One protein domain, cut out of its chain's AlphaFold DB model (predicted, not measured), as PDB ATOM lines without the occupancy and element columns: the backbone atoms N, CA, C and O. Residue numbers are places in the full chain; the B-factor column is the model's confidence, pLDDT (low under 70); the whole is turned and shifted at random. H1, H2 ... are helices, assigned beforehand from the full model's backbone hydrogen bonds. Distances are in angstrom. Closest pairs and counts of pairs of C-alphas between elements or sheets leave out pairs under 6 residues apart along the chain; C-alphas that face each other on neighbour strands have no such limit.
ATOM      1  N   SER A   7      12.791  25.652 -58.411       91.50
ATOM      2  CA  SER A   7      14.208  25.982 -58.210       91.50
ATOM      3  C   SER A   7      14.739  27.020 -59.204       91.50
ATOM      4  O   SER A   7      15.504  27.890 -58.814       91.50
ATOM      5  N   HIS A   8      14.306  26.983 -60.474       92.94
ATOM      6  CA  HIS A   8      14.716  27.998 -61.459       92.94
ATOM      7  C   HIS A   8      14.129  29.378 -61.132       92.94
ATOM      8  O   HIS A   8      14.757  30.401 -61.387       92.94
ATOM      9  N   VAL A   9      12.902  29.415 -60.603       93.50
ATOM     10  CA  VAL A   9      12.246  30.667 -60.202       93.50
ATOM     11  C   VAL A   9      12.862  31.210 -58.912       93.50
ATOM     12  O   VAL A   9      13.055  32.417 -58.799       93.50
ATOM     13  N   GLU A  10      13.189  30.333 -57.963       93.31
ATOM     14  CA  GLU A  10      13.871  30.679 -56.715       93.31
ATOM     15  C   GLU A  10      15.253  31.284 -56.982       93.31
ATOM     16  O   GLU A  10      15.530  32.381 -56.501       93.31
ATOM     17  N   GLU A  11      16.081  30.629 -57.801       93.56
ATOM     18  CA  GLU A  11      17.418  31.117 -58.162       93.56
ATOM     19  C   GLU A  11      17.345  32.498 -58.828       93.56
ATOM     20  O   GLU A  11      17.999  33.441 -58.385       93.56
ATOM     21  N   PHE A  12      16.443  32.671 -59.799       94.88
ATOM     22  CA  PHE A  12      16.221  33.968 -60.439       94.88
ATOM     23  C   PHE A  12      15.754  35.056 -59.452       94.88
ATOM     24  O   PHE A  12      16.177  36.212 -59.540       94.88
ATOM     25  N   ALA A  13      14.876  34.718 -58.504       94.56
ATOM     26  CA  ALA A  13      14.406  35.666 -57.496       94.56
ATOM     27  C   ALA A  13      15.526  36.081 -56.529       94.56
ATOM     28  O   ALA A  13      15.595  37.252 -56.146       94.56
ATOM     29  N   ILE A  14      16.407  35.146 -56.158       94.56
ATOM     30  CA  ILE A  14      17.593  35.428 -55.345       94.56
ATOM     31  C   ILE A  14      18.507  36.401 -56.091       94.56
ATOM     32  O   ILE A  14      18.805  37.464 -55.550       94.56
ATOM     33  N   GLU A  15      18.861  36.108 -57.346       95.81
ATOM     34  CA  GLU A  15      19.709  36.981 -58.171       95.81
ATOM     35  C   GLU A  15      19.137  38.404 -58.285       95.81
ATOM     36  O   GLU A  15      19.861  39.396 -58.155       95.81
ATOM     37  N   LEU A  16      17.819  38.524 -58.484       96.69
ATOM     38  CA  LEU A  16      17.138  39.815 -58.571       96.69
ATOM     39  C   LEU A  16      17.244  40.615 -57.264       96.69
ATOM     40  O   LEU A  16      17.467  41.828 -57.296       96.69
ATOM     41  N   LEU A  17      17.058  39.958 -56.119       96.31
ATOM     42  CA  LEU A  17      17.157  40.592 -54.806       96.31
ATOM     43  C   LEU A  17      18.609  40.965 -54.480       96.31
ATOM     44  O   LEU A  17      18.862  42.065 -53.984       96.31
ATOM     45  N   GLU A  18      19.573  40.109 -54.815       96.25
ATOM     46  CA  GLU A  18      20.996  40.408 -54.646       96.25
ATOM     47  C   GLU A  18      21.432  41.612 -55.486       96.25
ATOM     48  O   GLU A  18      22.119  42.503 -54.981       96.25
ATOM     49  N   ALA A  19      20.936  41.728 -56.722       96.19
ATOM     50  CA  ALA A  19      21.165  42.899 -57.568       96.19
ATOM     51  C   ALA A  19      20.598  44.204 -56.970       96.19
ATOM     52  O   ALA A  19      21.098  45.291 -57.263       96.19
ATOM     53  N   GLN A  20      19.581  44.118 -56.108       96.94
ATOM     54  CA  GLN A  20      19.016  45.255 -55.371       96.94
ATOM     55  C   GLN A  20      19.746  45.547 -54.047       96.94
ATOM     56  O   GLN A  20      19.364  46.467 -53.322       96.94
ATOM     57  N   GLY A  21      20.801  44.792 -53.722       94.25
ATOM     58  CA  GLY A  21      21.596  44.959 -52.505       94.25
ATOM     59  C   GLY A  21      21.088  44.164 -51.302       94.25
ATOM     60  O   GLY A  21      21.566  44.380 -50.184       94.25
ATOM     61  N   TRP A  22      20.136  43.247 -51.497       93.94
ATOM     62  CA  TRP A  22      19.793  42.272 -50.467       93.94
ATOM     63  C   TRP A  22      20.887  41.211 -50.375       93.94
ATOM     64  O   TRP A  22      21.556  40.894 -51.349       93.94
ATOM     65  N   LYS A  23      21.079  40.656 -49.181       91.44
ATOM     66  CA  LYS A  23      22.025  39.563 -48.970       91.44
ATOM     67  C   LYS A  23      21.252  38.260 -48.858       91.44
ATOM     68  O   LYS A  23      20.437  38.134 -47.940       91.44
ATOM     69  N   TYR A  24      21.534  37.309 -49.744       91.06
ATOM     70  CA  TYR A  24      20.992  35.966 -49.612       91.06
ATOM     71  C   TYR A  24      21.500  35.300 -48.329       91.06
ATOM     72  O   TYR A  24      22.639  35.498 -47.893       91.06
ATOM     73  N   LEU A  25      20.619  34.531 -47.700       86.88
ATOM     74  CA  LEU A  25      20.922  33.769 -46.506       86.88
ATOM     75  C   LEU A  25      20.483  32.329 -46.724       86.88
ATOM     76  O   LEU A  25      19.280  32.066 -46.814       86.88
ATOM     77  N   SER A  26      21.464  31.432 -46.776       86.31
ATOM     78  CA  SER A  26      21.227  30.012 -47.007       86.31
ATOM     79  C   SER A  26      20.419  29.385 -45.860       86.31
ATOM     80  O   SER A  26      20.496  29.861 -44.722       86.31
ATOM     81  N   PRO A  27      19.657  28.306 -46.111       82.12
ATOM     82  CA  PRO A  27      18.967  27.568 -45.054       82.12
ATOM     83  C   PRO A  27      19.916  27.066 -43.958       82.12
ATOM     84  O   PRO A  27      19.566  27.096 -42.784       82.12
ATOM     85  N   GLU A  28      21.131  26.661 -44.336       84.81
ATOM     86  CA  GLU A  28      22.164  26.184 -43.412       84.81
ATOM     87  C   GLU A  28      22.573  27.287 -42.428       84.81
ATOM     88  O   GLU A  28      22.576  27.081 -41.215       84.81
ATOM     89  N   ASP A  29      22.823  28.495 -42.941       84.00
ATOM     90  CA  ASP A  29      23.151  29.660 -42.117       84.00
ATOM     91  C   ASP A  29      21.959  30.129 -41.272       84.00
ATOM     92  O   ASP A  29      22.141  30.609 -40.153       84.00
ATOM     93  N   GLN A  30      20.732  30.005 -41.792       80.44
ATOM     94  CA  GLN A  30      19.517  30.316 -41.034       80.44
ATOM     95  C   GLN A  30      19.347  29.396 -39.832       80.44
ATOM     96  O   GLN A  30      18.969  29.866 -38.758       80.44
ATOM     97  N   GLU A  31      19.605  28.103 -40.015       82.00
ATOM     98  CA  GLU A  31      19.423  27.105 -38.965       82.00
ATOM     99  C   GLU A  31      20.421  27.308 -37.825       82.00
ATOM    100  O   GLU A  31      20.052  27.201 -36.662       82.00
ATOM    101  N   LEU A  32      21.655  27.724 -38.130       83.69
ATOM    102  CA  LEU A  32      22.654  28.077 -37.113       83.69
ATOM    103  C   LEU A  32      22.232  29.253 -36.217       83.69
ATOM    104  O   LEU A  32      22.754  29.413 -35.112       83.69
ATOM    105  N   GLU A  33      21.321  30.104 -36.687       81.38
ATOM    106  CA  GLU A  33      20.803  31.243 -35.927       81.38
ATOM    107  C   GLU A  33      19.521  30.929 -35.142       81.38
ATOM    108  O   GLU A  33      19.084  31.760 -34.336       81.38
ATOM    109  N   ARG A  34      18.919  29.752 -35.359       82.00
ATOM    110  CA  ARG A  34      17.717  29.292 -34.662       82.00
ATOM    111  C   ARG A  34      18.073  28.227 -33.632       82.00
ATOM    112  O   ARG A  34      18.820  27.299 -33.892       82.00
ATOM    113  N   GLU A  35      17.476  28.334 -32.450       76.94
ATOM    114  CA  GLU A  35      17.509  27.234 -31.476       76.94
ATOM    115  C   GLU A  35      16.464  26.155 -31.811       76.94
ATOM    116  O   GLU A  35      16.610  25.001 -31.413       76.94
ATOM    117  N   ASN A  36      15.393  26.529 -32.522       78.50
ATOM    118  CA  ASN A  36      14.303  25.644 -32.924       78.50
ATOM    119  C   ASN A  36      13.618  26.172 -34.197       78.50
ATOM    120  O   ASN A  36      13.439  27.380 -34.350       78.50
ATOM    121  N   LEU A  37      13.150  25.272 -35.064       76.94
ATOM    122  CA  LEU A  37      12.340  25.582 -36.248       76.94
ATOM    123  C   LEU A  37      10.997  26.263 -35.933       76.94
ATOM    124  O   LEU A  37      10.412  26.896 -36.808       76.94
ATOM    125  N   SER A  38      10.497  26.155 -34.697       77.50
ATOM    126  CA  SER A  38       9.304  26.882 -34.243       77.50
ATOM    127  C   SER A  38       9.538  28.387 -34.063       77.50
ATOM    128  O   SER A  38       8.579  29.157 -34.003       77.50
ATOM    129  N   GLU A  39      10.797  28.826 -33.982       77.12
ATOM    130  CA  GLU A  39      11.160  30.231 -33.818       77.12
ATOM    131  C   GLU A  39      11.100  30.958 -35.167       77.12
ATOM    132  O   GLU A  39      12.001  30.889 -36.010       77.12
ATOM    133  N   VAL A  40      10.022  31.715 -35.360       79.44
ATOM    134  CA  VAL A  40       9.811  32.523 -36.569       79.44
ATOM    135  C   VAL A  40      10.691  33.777 -36.613       79.44
ATOM    136  O   VAL A  40      10.929  34.325 -37.687       79.44
ATOM    137  N   VAL A  41      11.219  34.220 -35.464       83.69
ATOM    138  CA  VAL A  41      12.071  35.415 -35.352       83.69
ATOM    139  C   VAL A  41      13.531  35.033 -35.113       83.69
ATOM    140  O   VAL A  41      13.867  34.384 -34.124       83.69
ATOM    141  N   LEU A  42      14.435  35.543 -35.955       87.69
ATOM    142  CA  LEU A  42      15.883  35.449 -35.742       87.69
ATOM    143  C   LEU A  42      16.326  36.456 -34.666       87.69
ATOM    144  O   LEU A  42      16.703  37.594 -34.958       87.69
ATOM    145  N   LYS A  43      16.260  36.033 -33.397       88.06
ATOM    146  CA  LYS A  43      16.494  36.872 -32.203       88.06
ATOM    147  C   LYS A  43      17.817  37.644 -32.257       88.06
ATOM    148  O   LYS A  43      17.841  38.842 -31.979       88.06
ATOM    149  N   LYS A  44      18.911  36.988 -32.657       87.75
ATOM    150  CA  LYS A  44      20.237  37.621 -32.747       87.75
ATOM    151  C   LYS A  44      20.251  38.763 -33.769       87.75
ATOM    152  O   LYS A  44      20.597  39.887 -33.418       87.75
ATOM    153  N   ARG A  45      19.770  38.509 -34.992       89.06
ATOM    154  CA  ARG A  45      19.654  39.536 -36.041       89.06
ATOM    155  C   ARG A  45      18.745  40.681 -35.650       89.06
ATOM    156  O   ARG A  45      19.068  41.826 -35.949       89.06
ATOM    157  N   LEU A  46      17.627  40.392 -34.987       89.56
ATOM    158  CA  LEU A  46      16.725  41.433 -34.508       89.56
ATOM    159  C   LEU A  46      17.440  42.349 -33.505       89.56
ATOM    160  O   LEU A  46      17.397  43.569 -33.660       89.56
ATOM    161  N   ARG A  47      18.145  41.782 -32.518       90.62
ATOM    162  CA  ARG A  47      18.916  42.566 -31.541       90.62
ATOM    163  C   ARG A  47      20.015  43.391 -32.219       90.62
ATOM    164  O   ARG A  47      20.127  44.588 -31.954       90.62
ATOM    165  N   ASP A  48      20.772  42.791 -33.135       90.94
ATOM    166  CA  ASP A  48      21.829  43.485 -33.881       90.94
ATOM    167  C   ASP A  48      21.265  44.611 -34.759       90.94
ATOM    168  O   ASP A  48      21.832  45.704 -34.824       90.94
ATOM    169  N   ALA A  49      20.104  44.397 -35.387       90.88
ATOM    170  CA  ALA A  49      19.408  45.419 -36.160       90.88
ATOM    171  C   ALA A  49      18.934  46.581 -35.278       90.88
ATOM    172  O   ALA A  49      19.166  47.736 -35.636       90.88
ATOM    173  N   ILE A  50      18.342  46.305 -34.111       90.06
ATOM    174  CA  ILE A  50      17.930  47.342 -33.150       90.06
ATOM    175  C   ILE A  50      19.142  48.165 -32.703       90.06
ATOM    176  O   ILE A  50      19.069  49.396 -32.689       90.06
ATOM    177  N   ASN A  51      20.263  47.506 -32.396       91.56
ATOM    178  CA  ASN A  51      21.512  48.160 -32.005       91.56
ATOM    179  C   ASN A  51      22.090  49.036 -33.118       91.56
ATOM    180  O   ASN A  51      22.507  50.163 -32.848       91.56
ATOM    181  N   ARG A  52      22.075  48.541 -34.360       92.44
ATOM    182  CA  ARG A  52      22.572  49.248 -35.548       92.44
ATOM    183  C   ARG A  52      21.715  50.455 -35.923       92.44
ATOM    184  O   ARG A  52      22.264  51.477 -36.315       92.44
ATOM    185  N   ILE A  53      20.390  50.338 -35.826       89.25
ATOM    186  CA  ILE A  53      19.448  51.413 -36.181       89.25
ATOM    187  C   ILE A  53      19.398  52.485 -35.085       89.25
ATOM    188  O   ILE A  53      19.249  53.666 -35.390       89.25
ATOM    189  N   ASN A  54      19.561  52.099 -33.814       89.12
ATOM    190  CA  ASN A  54      19.417  52.995 -32.664       89.12
ATOM    191  C   ASN A  54      20.710  53.132 -31.832       89.12
ATOM    192  O   ASN A  54      20.672  52.905 -30.621       89.12
ATOM    193  N   PRO A  55      21.862  53.519 -32.413       89.44
ATOM    194  CA  PRO A  55      23.134  53.543 -31.683       89.44
ATOM    195  C   PRO A  55      23.172  54.589 -30.557       89.44
ATOM    196  O   PRO A  55      23.893  54.410 -29.583       89.44
ATOM    197  N   TYR A  56      22.375  55.657 -30.661       90.69
ATOM    198  CA  TYR A  56      22.331  56.761 -29.690       90.69
ATOM    199  C   TYR A  56      21.391  56.517 -28.502       90.69
ATOM    200  O   TYR A  56      21.340  57.324 -27.575       90.69
ATOM    201  N   LYS A  57      20.591  55.445 -28.537       90.44
ATOM    202  CA  LYS A  57      19.671  55.104 -27.448       90.44
ATOM    203  C   LYS A  57      20.395  54.246 -26.413       90.44
ATOM    204  O   LYS A  57      21.244  53.427 -26.755       90.44
ATOM    205  N   LEU A  58      20.022  54.418 -25.146       90.56
ATOM    206  CA  LEU A  58      20.558  53.613 -24.049       90.56
ATOM    207  C   LEU A  58      20.276  52.127 -24.279       90.56
ATOM    208  O   LEU A  58      19.212  51.751 -24.773       90.56
ATOM    209  N   GLU A  59      21.207  51.278 -23.852       89.56
ATOM    210  CA  GLU A  59      21.094  49.826 -23.997       89.56
ATOM    211  C   GLU A  59      19.799  49.277 -23.392       89.56
ATOM    212  O   GLU A  59      19.121  48.475 -24.027       89.56
ATOM    213  N   ILE A  60      19.391  49.798 -22.231       90.44
ATOM    214  CA  ILE A  60      18.139  49.411 -21.576       90.44
ATOM    215  C   ILE A  60      16.905  49.663 -22.453       90.44
ATOM    216  O   ILE A  60      15.992  48.846 -22.474       90.44
ATOM    217  N   VAL A  61      16.896  50.753 -23.228       88.69
ATOM    218  CA  VAL A  61      15.791  51.102 -24.133       88.69
ATOM    219  C   VAL A  61      15.784  50.174 -25.346       88.69
ATOM    220  O   VAL A  61      14.725  49.723 -25.778       88.69
ATOM    221  N   ARG A  62      16.964  49.832 -25.876       89.62
ATOM    222  CA  ARG A  62      17.100  48.876 -26.987       89.62
ATOM    223  C   ARG A  62      16.648  47.475 -26.585       89.62
ATOM    224  O   ARG A  62      15.943  46.817 -27.344       89.62
ATOM    225  N   GLU A  63      16.993  47.048 -25.374       89.75
ATOM    226  CA  GLU A  63      16.578  45.753 -24.837       89.75
ATOM    227  C   GLU A  63      15.073  45.716 -24.525       89.75
ATOM    228  O   GLU A  63      14.411  44.709 -24.779       89.75
ATOM    229  N   GLN A  64      14.497  46.819 -24.034       88.62
ATOM    230  CA  GLN A  64      13.043  46.949 -23.894       88.62
ATOM    231  C   GLN A  64      12.334  46.838 -25.248       88.62
ATOM    232  O   GLN A  64      11.362  46.094 -25.355       88.62
ATOM    233  N   ALA A  65      12.840  47.507 -26.287       87.81
ATOM    234  CA  ALA A  65      12.287  47.410 -27.638       87.81
ATOM    235  C   ALA A  65      12.379  45.980 -28.196       87.81
ATOM    236  O   ALA A  65      11.410  45.468 -28.750       87.81
ATOM    237  N   PHE A  66      13.516  45.308 -27.989       89.81
ATOM    238  CA  PHE A  66      13.706  43.911 -28.375       89.81
ATOM    239  C   PHE A  66      12.659  42.991 -27.732       89.81
ATOM    240  O   PHE A  66      11.998  42.219 -28.426       89.81
ATOM    241  N   LYS A  67      12.445  43.119 -26.417       88.81
ATOM    242  CA  LYS A  67      11.425  42.343 -25.694       88.81
ATOM    243  C   LYS A  67      10.006  42.688 -26.131       88.81
ATOM    244  O   LYS A  67       9.184  41.786 -26.243       88.81
ATOM    245  N   ALA A  68       9.718  43.965 -26.375       86.69
ATOM    246  CA  ALA A  68       8.405  44.400 -26.832       86.69
ATOM    247  C   ALA A  68       8.041  43.732 -28.163       86.69
ATOM    248  O   ALA A  68       6.954  43.183 -28.269       86.69
ATOM    249  N   VAL A  69       8.974  43.696 -29.126       85.81
ATOM    250  CA  VAL A  69       8.779  43.049 -30.434       85.81
ATOM    251  C   VAL A  69       8.554  41.539 -30.308       85.81
ATOM    252  O   VAL A  69       7.678  40.996 -30.973       85.81
ATOM    253  N   LEU A  70       9.313  40.850 -29.451       83.75
ATOM    254  CA  LEU A  70       9.146  39.403 -29.262       83.75
ATOM    255  C   LEU A  70       7.827  39.030 -28.573       83.75
ATOM    256  O   LEU A  70       7.314  37.937 -28.788       83.75
ATOM    257  N   ASN A  71       7.272  39.932 -27.763       82.75
ATOM    258  CA  ASN A  71       6.047  39.696 -27.003       82.75
ATOM    259  C   ASN A  71       4.766  40.131 -27.736       82.75
ATOM    260  O   ASN A  71       3.697  40.110 -27.131       82.75
ATOM    261  N   VAL A  72       4.831  40.475 -29.030       71.50
ATOM    262  CA  VAL A  72       3.651  40.822 -29.859       71.50
ATOM    263  C   VAL A  72       2.749  39.603 -30.146       71.50
ATOM    264  O   VAL A  72       1.775  39.699 -30.885       71.50
ATOM    265  N   ALA A  73       3.026  38.444 -29.544       62.53
ATOM    266  CA  ALA A  73       2.234  37.231 -29.701       62.53
ATOM    267  C   ALA A  73       0.817  37.397 -29.119       62.53
ATOM    268  O   ALA A  73       0.557  37.100 -27.952       62.53
ATOM    269  N   SER A  74      -0.117  37.856 -29.953       59.06
ATOM    270  CA  SER A  74      -1.550  37.701 -29.720       59.06
ATOM    271  C   SER A  74      -2.008  36.325 -30.226       59.06
ATOM    272  O   SER A  74      -1.290  35.639 -30.957       59.06
ATOM    273  N   GLN A  75      -3.217  35.897 -29.857       61.09
ATOM    274  CA  GLN A  75      -3.790  34.634 -30.349       61.09
ATOM    275  C   GLN A  75      -4.068  34.650 -31.868       61.09
ATOM    276  O   GLN A  75      -4.334  33.598 -32.448       61.09
ATOM    277  N   ASN A  76      -3.987  35.818 -32.518       78.75
ATOM    278  CA  ASN A  76      -4.248  36.015 -33.937       78.75
ATOM    279  C   ASN A  76      -2.988  36.522 -34.665       78.75
ATOM    280  O   ASN A  76      -2.423  37.571 -34.346       78.75
ATOM    281  N   LEU A  77      -2.541  35.792 -35.688       79.94
ATOM    282  CA  LEU A  77      -1.360  36.171 -36.472       79.94
ATOM    283  C   LEU A  77      -1.548  37.501 -37.217       79.94
ATOM    284  O   LEU A  77      -0.588  38.249 -37.371       79.94
ATOM    285  N   VAL A  78      -2.771  37.817 -37.652       85.44
ATOM    286  CA  VAL A  78      -3.063  39.060 -38.384       85.44
ATOM    287  C   VAL A  78      -2.930  40.270 -37.464       85.44
ATOM    288  O   VAL A  78      -2.232  41.219 -37.807       85.44
ATOM    289  N   GLU A  79      -3.525  40.202 -36.272       84.06
ATOM    290  CA  GLU A  79      -3.430  41.263 -35.260       84.06
ATOM    291  C   GLU A  79      -1.984  41.447 -34.783       84.06
ATOM    292  O   GLU A  79      -1.511  42.573 -34.644       84.06
ATOM    293  N   SER A  80      -1.248  40.344 -34.612       81.75
ATOM    294  CA  SER A  80       0.178  40.385 -34.267       81.75
ATOM    295  C   SER A  80       1.007  41.090 -35.351       81.75
ATOM    296  O   SER A  80       1.848  41.937 -35.047       81.75
ATOM    297  N   ASN A  81       0.753  40.785 -36.627       84.88
ATOM    298  CA  ASN A  81       1.445  41.426 -37.748       84.88
ATOM    299  C   ASN A  81       1.123  42.921 -37.846       84.88
ATOM    300  O   ASN A  81       2.022  43.727 -38.092       84.88
ATOM    301  N   GLU A  82      -0.140  43.302 -37.639       85.88
ATOM    302  CA  GLU A  82      -0.553  44.705 -37.638       85.88
ATOM    303  C   GLU A  82       0.104  45.477 -36.490       85.88
ATOM    304  O   GLU A  82       0.698  46.528 -36.730       85.88
ATOM    305  N   ALA A  83       0.074  44.938 -35.269       85.06
ATOM    306  CA  ALA A  83       0.714  45.553 -34.110       85.06
ATOM    307  C   ALA A  83       2.227  45.725 -34.326       85.06
ATOM    308  O   ALA A  83       2.778  46.793 -34.057       85.06
ATOM    309  N   PHE A  84       2.900  44.714 -34.886       84.88
ATOM    310  CA  PHE A  84       4.317  44.817 -35.239       84.88
ATOM    311  C   PHE A  84       4.574  45.909 -36.289       84.88
ATOM    312  O   PHE A  84       5.498  46.713 -36.138       84.88
ATOM    313  N   HIS A  85       3.742  45.990 -37.330       84.81
ATOM    314  CA  HIS A  85       3.853  47.036 -38.343       84.81
ATOM    315  C   HIS A  85       3.630  48.433 -37.744       84.81
ATOM    316  O   HIS A  85       4.417  49.342 -38.011       84.81
ATOM    317  N   GLN A  86       2.620  48.597 -36.883       84.88
ATOM    318  CA  GLN A  86       2.370  49.842 -36.155       84.88
ATOM    319  C   GLN A  86       3.584  50.245 -35.313       84.88
ATOM    320  O   GLN A  86       4.031  51.383 -35.418       84.88
ATOM    321  N   MET A  87       4.204  49.317 -34.572       83.00
ATOM    322  CA  MET A  87       5.429  49.596 -33.809       83.00
ATOM    323  C   MET A  87       6.577  50.121 -34.689       83.00
ATOM    324  O   MET A  87       7.328  50.998 -34.257       83.00
ATOM    325  N   LEU A  88       6.711  49.622 -35.923       81.25
ATOM    326  CA  LEU A  88       7.723  50.092 -36.875       81.25
ATOM    327  C   LEU A  88       7.394  51.474 -37.459       81.25
ATOM    328  O   LEU A  88       8.299  52.291 -37.647       81.25
ATOM    329  N   THR A  89       6.122  51.754 -37.762       83.31
ATOM    330  CA  THR A  89       5.713  53.003 -38.425       83.31
ATOM    331  C   THR A  89       5.418  54.155 -37.467       83.31
ATOM    332  O   THR A  89       5.756  55.304 -37.766       83.31
ATOM    333  N   ASP A  90       4.820  53.876 -36.308       69.69
ATOM    334  CA  ASP A  90       4.381  54.892 -35.342       69.69
ATOM    335  C   ASP A  90       5.534  55.498 -34.534       69.69
ATOM    336  O   ASP A  90       5.360  56.560 -33.933       69.69
ATOM    337  N   ALA A  91       6.752  54.949 -34.628       56.78
ATOM    338  CA  ALA A  91       7.967  55.603 -34.134       56.78
ATOM    339  C   ALA A  91       8.164  57.029 -34.703       56.78
ATOM    340  O   ALA A  91       8.887  57.833 -34.118       56.78
ATOM    341  N   ARG A  92       7.500  57.383 -35.816       47.12
ATOM    342  CA  ARG A  92       7.494  58.752 -36.365       47.12
ATOM    343  C   ARG A  92       6.547  59.725 -35.646       47.12
ATOM    344  O   ARG A  92       6.738  60.928 -35.789       47.12
TER     345      ARG A  92
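This is residues 7 to 92 of the 98 residues of the protein "Type I site-specific deoxyribonuclease" of Candidatus Moranbacteria bacterium GW2011_GWC2_37_8 (UniProt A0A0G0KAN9). A loose string of five helices: H3 and H4 cross near one end with H5 close to H4, while H1 lies alone at the other end, joined to them through short H2 and thin stretches of link. Residues 7 to 13 and 16 to 21, mostly in H1, stick out free. The printed part has 86 residues with five named helices, H1 to H5 in order, and no named strand; the class is all helix. It is loose, with a radius of gyration of the C-alphas of 15.6 A and spans of 43 by 34 by 28 A.

H1, residues 7 to 19, and H2, residues 27 to 32, are apart and touch no helix. H3, residues 43 to 53, touches H4, residues 59 to 70, with the C-alphas of Arg 47 and Phe 66 closest at 6.2 A. H4 touches it with residues 62 to 66 alone. Their lines stand at a steep tilt of 49 degrees, opposite ways. H5, residues 77 to 92, is close to H4 but not clearly touching; their closest C-alphas, of Val 69 and Phe 84, are 6.8 A apart. They run opposite ways at a shallow tilt of 30 degrees. H3 and H5 are apart. Each O i to N i+4 pair is within hydrogen-bond range in H1, H2, H3 and H4, and 10 of 12 are in H5.

H1 begins at C-alpha 7 (14.208, 25.982, -58.210) and is 18.3 A long. H2 measures 8.8 A, H3 15.4 A and H4 16.7 A. H5, 24.3 A long, ends at C-alpha 92 (7.494, 58.752, -36.365).

The two C-alphas farthest apart, of His 8 and Leu 58, are 45.7 A apart. The printed part has no cut. The link from H3 to H4 is tight, and the others are short. Confidence is low, with pLDDT under 70, at residues 73 to 75 and 90 to 92.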